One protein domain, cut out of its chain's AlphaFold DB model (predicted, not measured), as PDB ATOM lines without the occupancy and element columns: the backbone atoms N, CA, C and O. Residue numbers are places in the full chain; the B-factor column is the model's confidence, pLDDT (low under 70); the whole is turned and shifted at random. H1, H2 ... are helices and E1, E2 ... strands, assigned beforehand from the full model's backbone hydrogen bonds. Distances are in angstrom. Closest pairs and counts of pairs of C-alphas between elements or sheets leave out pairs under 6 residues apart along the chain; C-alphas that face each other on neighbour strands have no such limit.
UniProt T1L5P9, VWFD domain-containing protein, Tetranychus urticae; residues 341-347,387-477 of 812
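AT A GLANCE: This is residues 341 to 347 and 387 to 477 of the 812 residues of the protein "VWFD domain-containing protein" of Tetranychus urticae (UniProt T1L5P9). A twisted antiparallel sheet of five strands, order E1, E3, E4, E5, E2, makes a wall that one long helix, H1, only grazes, mostly near E5 and E2. The printed part has 98 residues, with E1, H1, E2, E3, E4, E5 along the chain, class mixed. It is only just compact, close to loose, with a radius of gyration of the C-alphas of 14.9 A and spans of 46 by 31 by 26 A.

HOW THE PARTS SIT: Edge strand E1, residues 387 to 394, is the antiparallel neighbour of E3, residues 437 to 445, with N 388 and O 442 within hydrogen-bond range at 2.8 A. The hairpins E3 and E4, residues 453 to 459, and E4 and E5, residues 463 to 471, form a meander, each strand the antiparallel neighbour of the one before; N 441 and O 457 are 2.8 A apart, N 456 and O 467 2.8 A. Edge strand E2, residues 425 to 430, is the antiparallel neighbour of E5, N 427 to O 466 3.0 A, and E2 to E5 form a Greek key, a meander whose last strand pairs with the strand before it. H1, residues 399 to 420, is on the sheet but only grazes it; its closest C-alphas to E5 are those of Trp 420 and Ile 470, 6.8 A. In H1 every O i to N i+4 pair is within hydrogen-bond range.

IN THESE COORDINATES: E1 begins at C-alpha 387 (190.381, 184.336, 422.443). H1 is 31.0 A long, E3 27.2 A. E5 ends at C-alpha 471 (203.593, 182.023, 413.074).

THE WHOLE: Residues 348 to 386 are not printed; C-alphas 347 and 387 are 9.6 A apart. No link is long. Forty-eight residues are under pLDDT 70, among them 400 to 425.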
ATOM      1  N   ARG A 341     186.040 181.016 424.224       61.28
ATOM      2  CA  ARG A 341     186.161 180.215 423.011       61.28
ATOM      3  C   ARG A 341     185.203 180.738 421.944       61.28
ATOM      4  O   ARG A 341     183.995 180.751 422.151       61.28
ATOM      5  N   SER A 342     185.737 181.142 420.798       63.50
ATOM      6  CA  SER A 342     184.939 181.486 419.622       63.50
ATOM      7  C   SER A 342     184.457 180.210 418.907       63.50
ATOM      8  O   SER A 342     185.277 179.312 418.689       63.50
ATOM      9  N   PRO A 343     183.169 180.116 418.506       62.06
ATOM     10  CA  PRO A 343     182.642 179.003 417.704       62.06
ATOM     11  C   PRO A 343     183.302 178.870 416.326       62.06
ATOM     12  O   PRO A 343     183.361 177.777 415.772       62.06
ATOM     13  N   ARG A 344     183.791 179.989 415.775       65.06
ATOM     14  CA  ARG A 344     184.579 180.048 414.536       65.06
ATOM     15  C   ARG A 344     186.039 180.323 414.853       65.06
ATOM     16  O   ARG A 344     186.338 180.920 415.891       65.06
ATOM     17  N   ASP A 345     186.932 179.948 413.944       69.12
ATOM     18  CA  ASP A 345     188.339 180.297 414.089       69.12
ATOM     19  C   ASP A 345     188.515 181.828 414.093       69.12
ATOM     20  O   ASP A 345     188.071 182.502 413.159       69.12
ATOM     21  N   PRO A 346     189.116 182.398 415.150       68.56
ATOM     22  CA  PRO A 346     189.207 183.843 415.314       68.56
ATOM     23  C   PRO A 346     190.331 184.481 414.481       68.56
ATOM     24  O   PRO A 346     190.412 185.706 414.424       68.56
ATOM     25  N   VAL A 347     191.205 183.682 413.856       69.44
ATOM     26  CA  VAL A 347     192.319 184.143 413.009       69.44
ATOM     27  C   VAL A 347     192.000 183.954 411.521       69.44
ATOM     28  O   VAL A 347     192.425 184.762 410.693       69.44
ATOM     29  N   VAL A 387     190.492 182.880 422.359       70.31
ATOM     30  CA  VAL A 387     190.381 184.336 422.443       70.31
ATOM     31  C   VAL A 387     190.661 184.780 423.876       70.31
ATOM     32  O   VAL A 387     190.015 184.326 424.821       70.31
ATOM     33  N   VAL A 388     191.603 185.704 424.012       75.81
ATOM     34  CA  VAL A 388     191.920 186.412 425.251       75.81
ATOM     35  C   VAL A 388     191.683 187.888 425.000       75.81
ATOM     36  O   VAL A 388     192.210 188.434 424.036       75.81
ATOM     37  N   THR A 389     190.916 188.546 425.856       72.19
ATOM     38  CA  THR A 389     190.738 190.001 425.810       72.19
ATOM     39  C   THR A 389     190.946 190.574 427.192       72.19
ATOM     40  O   THR A 389     190.471 189.988 428.158       72.19
ATOM     41  N   GLY A 390     191.612 191.715 427.311       78.50
ATOM     42  CA  GLY A 390     191.807 192.337 428.609       78.50
ATOM     43  C   GLY A 390     192.152 193.813 428.558       78.50
ATOM     44  O   GLY A 390     192.430 194.386 427.504       78.50
ATOM     45  N   LYS A 391     192.092 194.430 429.732       78.19
ATOM     46  CA  LYS A 391     192.464 195.811 430.012       78.19
ATOM     47  C   LYS A 391     193.374 195.846 431.233       78.19
ATOM     48  O   LYS A 391     193.125 195.142 432.208       78.19
ATOM     49  N   ILE A 392     194.410 196.665 431.165       77.19
ATOM     50  CA  ILE A 392     195.348 196.962 432.244       77.19
ATOM     51  C   ILE A 392     195.130 198.431 432.600       77.19
ATOM     52  O   ILE A 392     195.323 199.282 431.738       77.19
ATOM     53  N   GLU A 393     194.702 198.716 433.825       77.31
ATOM     54  CA  GLU A 393     194.540 200.071 434.366       77.31
ATOM     55  C   GLU A 393     195.691 200.349 435.350       77.31
ATOM     56  O   GLU A 393     195.925 199.556 436.264       77.31
ATOM     57  N   PHE A 394     196.405 201.464 435.187       77.12
ATOM     58  CA  PHE A 394     197.480 201.897 436.085       77.12
ATOM     59  C   PHE A 394     196.953 202.990 437.029       77.12
ATOM     60  O   PHE A 394     196.641 204.093 436.596       77.12
ATOM     61  N   ARG A 395     196.859 202.705 438.330       78.56
ATOM     62  CA  ARG A 395     196.382 203.624 439.375       78.56
ATOM     63  C   ARG A 395     197.539 204.003 440.293       78.56
ATOM     64  O   ARG A 395     198.159 203.124 440.874       78.56
ATOM     65  N   GLU A 396     197.852 205.293 440.402       72.19
ATOM     66  CA  GLU A 396     198.879 205.811 441.334       72.19
ATOM     67  C   GLU A 396     200.269 205.144 441.199       72.19
ATOM     68  O   GLU A 396     201.041 205.023 442.150       72.19
ATOM     69  N   VAL A 397     200.618 204.697 439.989       66.69
ATOM     70  CA  VAL A 397     201.921 204.085 439.700       66.69
ATOM     71  C   VAL A 397     202.972 205.177 439.513       66.69
ATOM     72  O   VAL A 397     202.798 206.074 438.689       66.69
ATOM     73  N   GLN A 398     204.087 205.076 440.240       67.81
ATOM     74  CA  GLN A 398     205.198 206.025 440.135       67.81
ATOM     75  C   GLN A 398     205.772 206.073 438.703       67.81
ATOM     76  O   GLN A 398     205.976 205.035 438.068       67.81
ATOM     77  N   GLU A 399     206.097 207.274 438.212       70.81
ATOM     78  CA  GLU A 399     206.618 207.493 436.848       70.81
ATOM     79  C   GLU A 399     207.839 206.641 436.451       70.81
ATOM     80  O   GLU A 399     207.880 206.186 435.308       70.81
ATOM     81  N   PRO A 400     208.803 206.319 437.338       61.97
ATOM     82  CA  PRO A 400     209.911 205.432 436.983       61.97
ATOM     83  C   PRO A 400     209.444 204.039 436.541       61.97
ATOM     84  O   PRO A 400     209.950 203.497 435.562       61.97
ATOM     85  N   VAL A 401     208.434 203.480 437.216       58.91
ATOM     86  CA  VAL A 401     207.850 202.173 436.874       58.91
ATOM     87  C   VAL A 401     207.105 202.261 435.544       58.91
ATOM     88  O   VAL A 401     207.216 201.372 434.699       58.91
ATOM     89  N   ARG A 402     206.387 203.366 435.323       61.19
ATOM     90  CA  ARG A 402     205.673 203.645 434.073       61.19
ATOM     91  C   ARG A 402     206.637 203.733 432.887       61.19
ATOM     92  O   ARG A 402     206.379 203.150 431.834       61.19
ATOM     93  N   GLU A 403     207.773 204.392 433.078       66.62
ATOM     94  CA  GLU A 403     208.825 204.517 432.071       66.62
ATOM     95  C   GLU A 403     209.505 203.176 431.769       66.62
ATOM     96  O   GLU A 403     209.735 202.844 430.606       66.62
ATOM     97  N   SER A 404     209.754 202.349 432.789       59.62
ATOM     98  CA  SER A 404     210.246 200.981 432.588       59.62
ATOM     99  C   SER A 404     209.278 200.144 431.749       59.62
ATOM    100  O   SER A 404     209.706 199.471 430.813       59.62
ATOM    101  N   ILE A 405     207.973 200.216 432.026       59.47
ATOM    102  CA  ILE A 405     206.950 199.481 431.267       59.47
ATOM    103  C   ILE A 405     206.884 199.971 429.813       59.47
ATOM    104  O   ILE A 405     206.826 199.147 428.898       59.47
ATOM    105  N   ARG A 406     206.961 201.291 429.574       66.50
ATOM    106  CA  ARG A 406     207.020 201.861 428.215       66.50
ATOM    107  C   ARG A 406     208.237 201.360 427.441       66.50
ATOM    108  O   ARG A 406     208.088 200.964 426.286       66.50
ATOM    109  N   LYS A 407     209.412 201.315 428.077       63.78
ATOM    110  CA  LYS A 407     210.647 200.805 427.465       63.78
ATOM    111  C   LYS A 407     210.543 199.323 427.115       63.78
ATOM    112  O   LYS A 407     210.835 198.947 425.982       63.78
ATOM    113  N   VAL A 408     210.038 198.495 428.033       60.56
ATOM    114  CA  VAL A 408     209.802 197.063 427.780       60.56
ATOM    115  C   VAL A 408     208.840 196.866 426.609       60.56
ATOM    116  O   VAL A 408     209.111 196.068 425.714       60.56
ATOM    117  N   TYR A 409     207.745 197.629 426.568       65.00
ATOM    118  CA  TYR A 409     206.807 197.596 425.450       65.00
ATOM    119  C   TYR A 409     207.465 198.017 424.128       65.00
ATOM    120  O   TYR A 409     207.280 197.336 423.117       65.00
ATOM    121  N   SER A 410     208.272 199.085 424.122       68.88
ATOM    122  CA  SER A 410     208.965 199.543 422.913       68.88
ATOM    123  C   SER A 410     209.981 198.527 422.395       68.88
ATOM    124  O   SER A 410     210.053 198.303 421.187       68.88
ATOM    125  N   GLU A 411     210.706 197.857 423.294       65.62
ATOM    126  CA  GLU A 411     211.684 196.832 422.936       65.62
ATOM    127  C   GLU A 411     211.012 195.572 422.397       65.62
ATOM    128  O   GLU A 411     211.398 195.051 421.348       65.62
ATOM    129  N   LEU A 412     209.931 195.129 423.045       61.00
ATOM    130  CA  LEU A 412     209.137 194.001 422.570       61.00
ATOM    131  C   LEU A 412     208.530 194.294 421.192       61.00
ATOM    132  O   LEU A 412     208.634 193.472 420.281       61.00
ATOM    133  N   LYS A 413     207.943 195.483 421.008       69.25
ATOM    134  CA  LYS A 413     207.402 195.935 419.720       69.25
ATOM    135  C   LYS A 413     208.487 195.951 418.642       69.25
ATOM    136  O   LYS A 413     208.243 195.456 417.543       69.25
ATOM    137  N   ARG A 414     209.677 196.478 418.952       66.75
ATOM    138  CA  ARG A 414     210.826 196.542 418.038       66.75
ATOM    139  C   ARG A 414     211.287 195.144 417.633       66.75
ATOM    140  O   ARG A 414     211.337 194.853 416.441       66.75
ATOM    141  N   SER A 415     211.538 194.266 418.601       61.09
ATOM    142  CA  SER A 415     211.927 192.871 418.361       61.09
ATOM    143  C   SER A 415     210.909 192.143 417.476       61.09
ATOM    144  O   SER A 415     211.273 191.546 416.459       61.09
ATOM    145  N   LEU A 416     209.615 192.281 417.789       62.44
ATOM    146  CA  LEU A 416     208.551 191.656 417.009       62.44
ATOM    147  C   LEU A 416     208.464 192.223 415.581       62.44
ATOM    148  O   LEU A 416     208.306 191.459 414.630       62.44
ATOM    149  N   MET A 417     208.623 193.539 415.406       65.88
ATOM    150  CA  MET A 417     208.628 194.190 414.091       65.88
ATOM    151  C   MET A 417     209.827 193.813 413.217       65.88
ATOM    152  O   MET A 417     209.670 193.758 412.004       65.88
ATOM    153  N   TYR A 418     211.013 193.578 413.775       63.44
ATOM    154  CA  TYR A 418     212.177 193.209 412.960       63.44
ATOM    155  C   TYR A 418     212.180 191.724 412.596       63.44
ATOM    156  O   TYR A 418     212.461 191.379 411.451       63.44
ATOM    157  N   TYR A 419     211.810 190.855 413.538       56.00
ATOM    158  CA  TYR A 419     211.867 189.409 413.336       56.00
ATOM    159  C   TYR A 419     210.683 188.867 412.515       56.00
ATOM    160  O   TYR A 419     210.862 188.015 411.649       56.00
ATOM    161  N   TRP A 420     209.462 189.363 412.755       57.62
ATOM    162  CA  TRP A 420     208.241 188.745 412.212       57.62
ATOM    163  C   TRP A 420     207.645 189.451 410.997       57.62
ATOM    164  O   TRP A 420     206.787 188.876 410.322       57.62
ATOM    165  N   LYS A 421     208.082 190.670 410.676       57.84
ATOM    166  CA  LYS A 421     207.567 191.457 409.541       57.84
ATOM    167  C   LYS A 421     207.668 190.770 408.166       57.84
ATOM    168  O   LYS A 421     206.779 191.015 407.358       57.84
ATOM    169  N   PRO A 422     208.645 189.888 407.871       59.31
ATOM    170  CA  PRO A 422     208.646 189.141 406.608       59.31
ATOM    171  C   PRO A 422     207.491 188.134 406.471       59.31
ATOM    172  O   PRO A 422     207.151 187.743 405.357       59.31
ATOM    173  N   TRP A 423     206.888 187.704 407.587       54.66
ATOM    174  CA  TRP A 423     205.920 186.600 407.632       54.66
ATOM    175  C   TRP A 423     204.587 186.947 408.312       54.66
ATOM    176  O   TRP A 423     203.743 186.067 408.464       54.66
ATOM    177  N   SER A 424     204.379 188.206 408.710       64.31
ATOM    178  CA  SER A 424     203.168 188.696 409.382       64.31
ATOM    179  C   SER A 424     202.779 190.077 408.857       64.31
ATOM    180  O   SER A 424     203.620 190.806 408.329       64.31
ATOM    181  N   ASN A 425     201.504 190.444 408.988       69.38
ATOM    182  CA  ASN A 425     201.048 191.786 408.632       69.38
ATOM    183  C   ASN A 425     200.880 192.610 409.915       69.38
ATOM    184  O   ASN A 425     200.082 192.257 410.790       69.38
ATOM    185  N   ILE A 426     201.688 193.664 410.028       71.12
ATOM    186  CA  ILE A 426     201.798 194.516 411.211       71.12
ATOM    187  C   ILE A 426     201.316 195.910 410.825       71.12
ATOM    188  O   ILE A 426     201.938 196.566 409.989       71.12
ATOM    189  N   SER A 427     200.236 196.374 411.452       79.56
ATOM    190  CA  SER A 427     199.790 197.763 411.346       79.56
ATOM    191  C   SER A 427     199.994 198.485 412.673       79.56
ATOM    192  O   SER A 427     199.792 197.926 413.752       79.56
ATOM    193  N   SER A 428     200.441 199.735 412.588       80.50
ATOM    194  CA  SER A 428     200.598 200.628 413.731       80.50
ATOM    195  C   SER A 428     199.975 201.961 413.355       80.50
ATOM    196  O   SER A 428     200.375 202.575 412.369       80.50
ATOM    197  N   GLU A 429     199.019 202.413 414.151       86.75
ATOM    198  CA  GLU A 429     198.322 203.680 413.958       86.75
ATOM    199  C   GLU A 429     198.465 204.519 415.223       86.75
ATOM    200  O   GLU A 429     198.334 204.003 416.336       86.75
ATOM    201  N   ARG A 430     198.743 205.819 415.066       82.12
ATOM    202  CA  ARG A 430     198.675 206.748 416.197       82.12
ATOM    203  C   ARG A 430     197.217 206.912 416.594       82.12
ATOM    204  O   ARG A 430     196.359 207.119 415.740       82.12
ATOM    205  N   PHE A 431     196.952 206.805 417.882       83.75
ATOM    206  CA  PHE A 431     195.606 206.837 418.422       83.75
ATOM    207  C   PHE A 431     195.651 207.468 419.807       83.75
ATOM    208  O   PHE A 431     196.444 207.038 420.635       83.75
ATOM    209  N   GLU A 432     194.799 208.451 420.069       81.06
ATOM    210  CA  GLU A 432     194.647 209.010 421.412       81.06
ATOM    211  C   GLU A 432     193.608 208.193 422.177       81.06
ATOM    212  O   GLU A 432     192.406 208.248 421.910       81.06
ATOM    213  N   GLY A 433     194.109 207.355 423.078       76.94
ATOM    214  CA  GLY A 433     193.316 206.514 423.956       76.94
ATOM    215  C   GLY A 433     193.178 207.088 425.358       76.94
ATOM    216  O   GLY A 433     193.717 208.136 425.699       76.94
ATOM    217  N   GLU A 434     192.448 206.355 426.188       82.44
ATOM    218  CA  GLU A 434     192.316 206.647 427.610       82.44
ATOM    219  C   GLU A 434     193.692 206.579 428.290       82.44
ATOM    220  O   GLU A 434     194.440 205.615 428.097       82.44
ATOM    221  N   GLN A 435     194.049 207.623 429.045       76.75
ATOM    222  CA  GLN A 435     195.315 207.643 429.773       76.75
ATOM    223  C   GLN A 435     195.340 206.543 430.830       76.75
ATOM    224  O   GLN A 435     194.314 206.200 431.408       76.75
ATOM    225  N   ASP A 436     196.528 205.986 431.062       76.25
ATOM    226  CA  ASP A 436     196.756 204.940 432.063       76.25
ATOM    227  C   ASP A 436     195.943 203.649 431.857       76.25
ATOM    228  O   ASP A 436     195.855 202.813 432.756       76.25
ATOM    229  N   VAL A 437     195.426 203.427 430.643       81.62
ATOM    230  CA  VAL A 437     194.747 202.187 430.260       81.62
ATOM    231  C   VAL A 437     195.399 201.576 429.022       81.62
ATOM    232  O   VAL A 437     195.568 202.220 427.986       81.62
ATOM    233  N   VAL A 438     195.742 200.290 429.106       81.25
ATOM    234  CA  VAL A 438     196.197 199.482 427.968       81.25
ATOM    235  C   VAL A 438     195.192 198.373 427.730       81.25
ATOM    236  O   VAL A 438     194.921 197.570 428.617       81.25
ATOM    237  N   THR A 439     194.647 198.297 426.524       84.81
ATOM    238  CA  THR A 439     193.743 197.206 426.144       84.81
ATOM    239  C   THR A 439     194.456 196.252 425.204       84.81
ATOM    240  O   THR A 439     195.227 196.677 424.345       84.81
ATOM    241  N   PHE A 440     194.237 194.955 425.381       84.06
ATOM    242  CA  PHE A 440     194.871 193.927 424.573       84.06
ATOM    243  C   PHE A 440     193.875 192.843 424.178       84.06
ATOM    244  O   PHE A 440     192.927 192.534 424.905       84.06
ATOM    245  N   ALA A 441     194.105 192.240 423.019       82.12
ATOM    246  CA  ALA A 441     193.387 191.064 422.568       82.12
ATOM    247  C   ALA A 441     194.354 190.105 421.873       82.12
ATOM    248  O   ALA A 441     195.134 190.519 421.025       82.12
ATOM    249  N   ALA A 442     194.300 188.824 422.216       81.50
ATOM    250  CA  ALA A 442     195.078 187.776 421.572       81.50
ATOM    251  C   ALA A 442     194.135 186.697 421.040       81.50
ATOM    252  O   ALA A 442     193.223 186.257 421.743       81.50
ATOM    253  N   THR A 443     194.363 186.249 419.812       81.19
ATOM    254  CA  THR A 443     193.611 185.164 419.187       81.19
ATOM    255  C   THR A 443     194.558 184.080 418.697       81.19
ATOM    256  O   THR A 443     195.615 184.364 418.136       81.19
ATOM    257  N   TYR A 444     194.191 182.825 418.936       78.12
ATOM    258  CA  TYR A 444     195.002 181.653 418.616       78.12
ATOM    259  C   TYR A 444     194.293 180.762 417.599       78.12
ATOM    260  O   TYR A 444     193.097 180.498 417.723       78.12
ATOM    261  N   SER A 445     195.050 180.252 416.629       73.38
ATOM    262  CA  SER A 445     194.596 179.246 415.671       73.38
ATOM    263  C   SER A 445     195.652 178.166 415.463       73.38
ATOM    264  O   SER A 445     196.837 178.444 415.290       73.38
ATOM    265  N   ASN A 446     195.215 176.911 415.429       70.56
ATOM    266  CA  ASN A 446     196.038 175.744 415.099       70.56
ATOM    267  C   ASN A 446     195.570 175.039 413.816       70.56
ATOM    268  O   ASN A 446     195.957 173.900 413.555       70.56
ATOM    269  N   ILE A 447     194.736 175.708 413.014       64.44
ATOM    270  CA  ILE A 447     194.121 175.133 411.813       64.44
ATOM    271  C   ILE A 447     195.156 174.797 410.731       64.44
ATOM    272  O   ILE A 447     194.969 173.847 409.961       64.44
ATOM    273  N   ILE A 448     196.254 175.552 410.666       61.41
ATOM    274  CA  ILE A 448     197.354 175.282 409.740       61.41
ATOM    275  C   ILE A 448     198.212 174.162 410.336       61.41
ATOM    276  O   ILE A 448     198.885 174.335 411.352       61.41
ATOM    277  N   TYR A 449     198.168 172.990 409.699       57.25
ATOM    278  CA  TYR A 449     198.830 171.773 410.168       57.25
ATOM    279  C   TYR A 449     200.305 172.038 410.518       57.25
ATOM    280  O   TYR A 449     201.092 172.441 409.662       57.25
ATOM    281  N   LYS A 450     200.666 171.807 411.790       55.16
ATOM    282  CA  LYS A 450     202.008 172.014 412.375       55.16
ATOM    283  C   LYS A 450     202.519 173.464 412.418       55.16
ATOM    284  O   LYS A 450     203.691 173.663 412.716       55.16
ATOM    285  N   ARG A 451     201.685 174.471 412.152       63.34
ATOM    286  CA  ARG A 451     202.070 175.888 412.246       63.34
ATOM    287  C   ARG A 451     200.999 176.677 412.998       63.34
ATOM    288  O   ARG A 451     200.121 177.250 412.357       63.34
ATOM    289  N   PRO A 452     201.024 176.673 414.343       69.25
ATOM    290  CA  PRO A 452     200.121 177.508 415.118       69.25
ATOM    291  C   PRO A 452     200.357 178.987 414.809       69.25
ATOM    292  O   PRO A 452     201.488 179.421 414.576       69.25
ATOM    293  N   VAL A 453     199.270 179.746 414.805       75.19
ATOM    294  CA  VAL A 453     199.243 181.156 414.445       75.19
ATOM    295  C   VAL A 453     198.587 181.943 415.568       75.19
ATOM    296  O   VAL A 453     197.536 181.550 416.078       75.19
ATOM    297  N   ILE A 454     199.195 183.067 415.933       77.44
ATOM    298  CA  ILE A 454     198.642 184.023 416.889       77.44
ATOM    299  C   ILE A 454     198.422 185.355 416.177       77.44
ATOM    300  O   ILE A 454     199.263 185.799 415.396       77.44
ATOM    301  N   SER A 455     197.288 185.999 416.440       81.75
ATOM    302  CA  SER A 455     197.127 187.428 416.173       81.75
ATOM    303  C   SER A 455     196.990 188.166 417.495       81.75
ATOM    304  O   SER A 455     196.331 187.686 418.414       81.75
ATOM    305  N   PHE A 456     197.652 189.307 417.613       83.50
ATOM    306  CA  PHE A 456     197.709 190.085 418.838       83.50
ATOM    307  C   PHE A 456     197.441 191.551 418.540       83.50
ATOM    308  O   PHE A 456     198.048 192.139 417.655       83.50
ATOM    309  N   PHE A 457     196.541 192.142 419.302       85.50
ATOM    310  CA  PHE A 457     196.176 193.540 419.233       85.50
ATOM    311  C   PHE A 457     196.503 194.190 420.571       85.50
ATOM    312  O   PHE A 457     196.112 193.679 421.620       85.50
ATOM    313  N   VAL A 458     197.195 195.324 420.527       86.62
ATOM    314  CA  VAL A 458     197.449 196.175 421.691       86.62
ATOM    315  C   VAL A 458     197.039 197.586 421.353       86.62
ATOM    316  O   VAL A 458     197.442 198.137 420.334       86.62
ATOM    317  N   GLN A 459     196.289 198.193 422.251       87.38
ATOM    318  CA  GLN A 459     195.972 199.603 422.223       87.38
ATOM    319  C   GLN A 459     196.502 200.230 423.506       87.38
ATOM    320  O   GLN A 459     196.044 199.910 424.603       87.38
ATOM    321  N   THR A 460     197.472 201.118 423.337       84.81
ATOM    322  CA  THR A 460     198.013 201.989 424.378       84.81
ATOM    323  C   THR A 460     197.346 203.371 424.285       84.81
ATOM    324  O   THR A 460     196.578 203.619 423.348       84.81
ATOM    325  N   PRO A 461     197.634 204.305 425.212       81.69
ATOM    326  CA  PRO A 461     197.094 205.665 425.143       81.69
ATOM    327  C   PRO A 461     197.538 206.468 423.910       81.69
ATOM    328  O   PRO A 461     196.929 207.486 423.606       81.69
ATOM    329  N   THR A 462     198.602 206.043 423.220       80.44
ATOM    330  CA  THR A 462     199.208 206.791 422.102       80.44
ATOM    331  C   THR A 462     199.126 206.067 420.762       80.44
ATOM    332  O   THR A 462     199.351 206.673 419.710       80.44
ATOM    333  N   GLU A 463     198.857 204.760 420.767       86.00
ATOM    334  CA  GLU A 463     198.853 203.965 419.547       86.00
ATOM    335  C   GLU A 463     198.019 202.690 419.631       86.00
ATOM    336  O   GLU A 463     197.807 202.099 420.690       86.00
ATOM    337  N   LYS A 464     197.592 202.238 418.455       87.69
ATOM    338  CA  LYS A 464     197.018 200.919 418.213       87.69
ATOM    339  C   LYS A 464     197.979 200.124 417.352       87.69
ATOM    340  O   LYS A 464     198.373 200.575 416.278       87.69
ATOM    341  N   VAL A 465     198.335 198.936 417.814       85.62
ATOM    342  CA  VAL A 465     199.232 198.025 417.113       85.62
ATOM    343  C   VAL A 465     198.518 196.698 416.927       85.62
ATOM    344  O   VAL A 465     198.082 196.075 417.895       85.62
ATOM    345  N   ASN A 466     198.391 196.272 415.676       85.94
ATOM    346  CA  ASN A 466     197.790 194.999 415.320       85.94
ATOM    347  C   ASN A 466     198.831 194.118 414.637       85.94
ATOM    348  O   ASN A 466     199.347 194.444 413.568       85.94
ATOM    349  N   PHE A 467     199.119 192.986 415.260       81.94
ATOM    350  CA  PHE A 467     199.944 191.930 414.718       81.94
ATOM    351  C   PHE A 467     199.037 190.809 414.234       81.94
ATOM    352  O   PHE A 467     198.399 190.122 415.031       81.94
ATOM    353  N   THR A 468     198.993 190.590 412.926       80.19
ATOM    354  CA  THR A 468     198.151 189.542 412.346       80.19
ATOM    355  C   THR A 468     198.995 188.416 411.777       80.19
ATOM    356  O   THR A 468     199.993 188.639 411.088       80.19
ATOM    357  N   LYS A 469     198.556 187.185 412.046       73.06
ATOM    358  CA  LYS A 469     199.151 185.949 411.526       73.06
ATOM    359  C   LYS A 469     200.630 185.737 411.896       73.06
ATOM    360  O   LYS A 469     201.424 185.331 411.055       73.06
ATOM    361  N   ILE A 470     201.006 185.965 413.156       72.19
ATOM    362  CA  ILE A 470     202.337 185.592 413.650       72.19
ATOM    363  C   ILE A 470     202.409 184.063 413.733       72.19
ATOM    364  O   ILE A 470     201.690 183.445 414.521       72.19
ATOM    365  N   PHE A 471     203.274 183.443 412.929       66.00
ATOM    366  CA  PHE A 471     203.593 182.023 413.074       66.00
ATOM    367  C   PHE A 471     204.350 181.814 414.378       66.00
ATOM    368  O   PHE A 471     205.358 182.455 414.603       66.00
ATOM    369  N   VAL A 472     203.922 180.910 415.244       57.06
ATOM    370  CA  VAL A 472     204.733 180.585 416.423       57.06
ATOM    371  C   VAL A 472     205.767 179.539 415.980       57.06
ATOM    372  O   VAL A 472     205.353 178.525 415.400       57.06
ATOM    373  N   PRO A 473     207.090 179.748 416.183       47.22
ATOM    374  CA  PRO A 473     208.075 178.720 415.865       47.22
ATOM    375  C   PRO A 473     207.697 177.458 416.634       47.22
ATOM    376  O   PRO A 473     207.270 177.539 417.784       47.22
ATOM    377  N   VAL A 474     207.817 176.293 415.997       36.00
ATOM    378  CA  VAL A 474     207.421 174.992 416.558       36.00
ATOM    379  C   VAL A 474     208.427 174.544 417.628       36.00
ATOM    380  O   VAL A 474     209.069 173.510 417.516       36.00
ATOM    381  N   ALA A 475     208.569 175.336 418.679       30.58
ATOM    382  CA  ALA A 475     208.908 174.876 420.003       30.58
ATOM    383  C   ALA A 475     207.688 175.239 420.845       30.58
ATOM    384  O   ALA A 475     207.404 176.413 421.072       30.58
ATOM    385  N   LEU A 476     206.903 174.232 421.232       30.53
ATOM    386  CA  LEU A 476     205.881 174.400 422.258       30.53
ATOM    387  C   LEU A 476     206.542 175.126 423.434       30.53
ATOM    388  O   LEU A 476     207.354 174.512 424.112       30.53
ATOM    389  N   PHE A 477     206.207 176.394 423.682       30.19
ATOM    390  CA  PHE A 477     206.317 176.940 425.027       30.19
ATOM    391  C   PHE A 477     205.314 176.129 425.855       30.19
ATOM    392  O   PHE A 477     204.104 176.321 425.700       30.19
TER     393      PHE A 477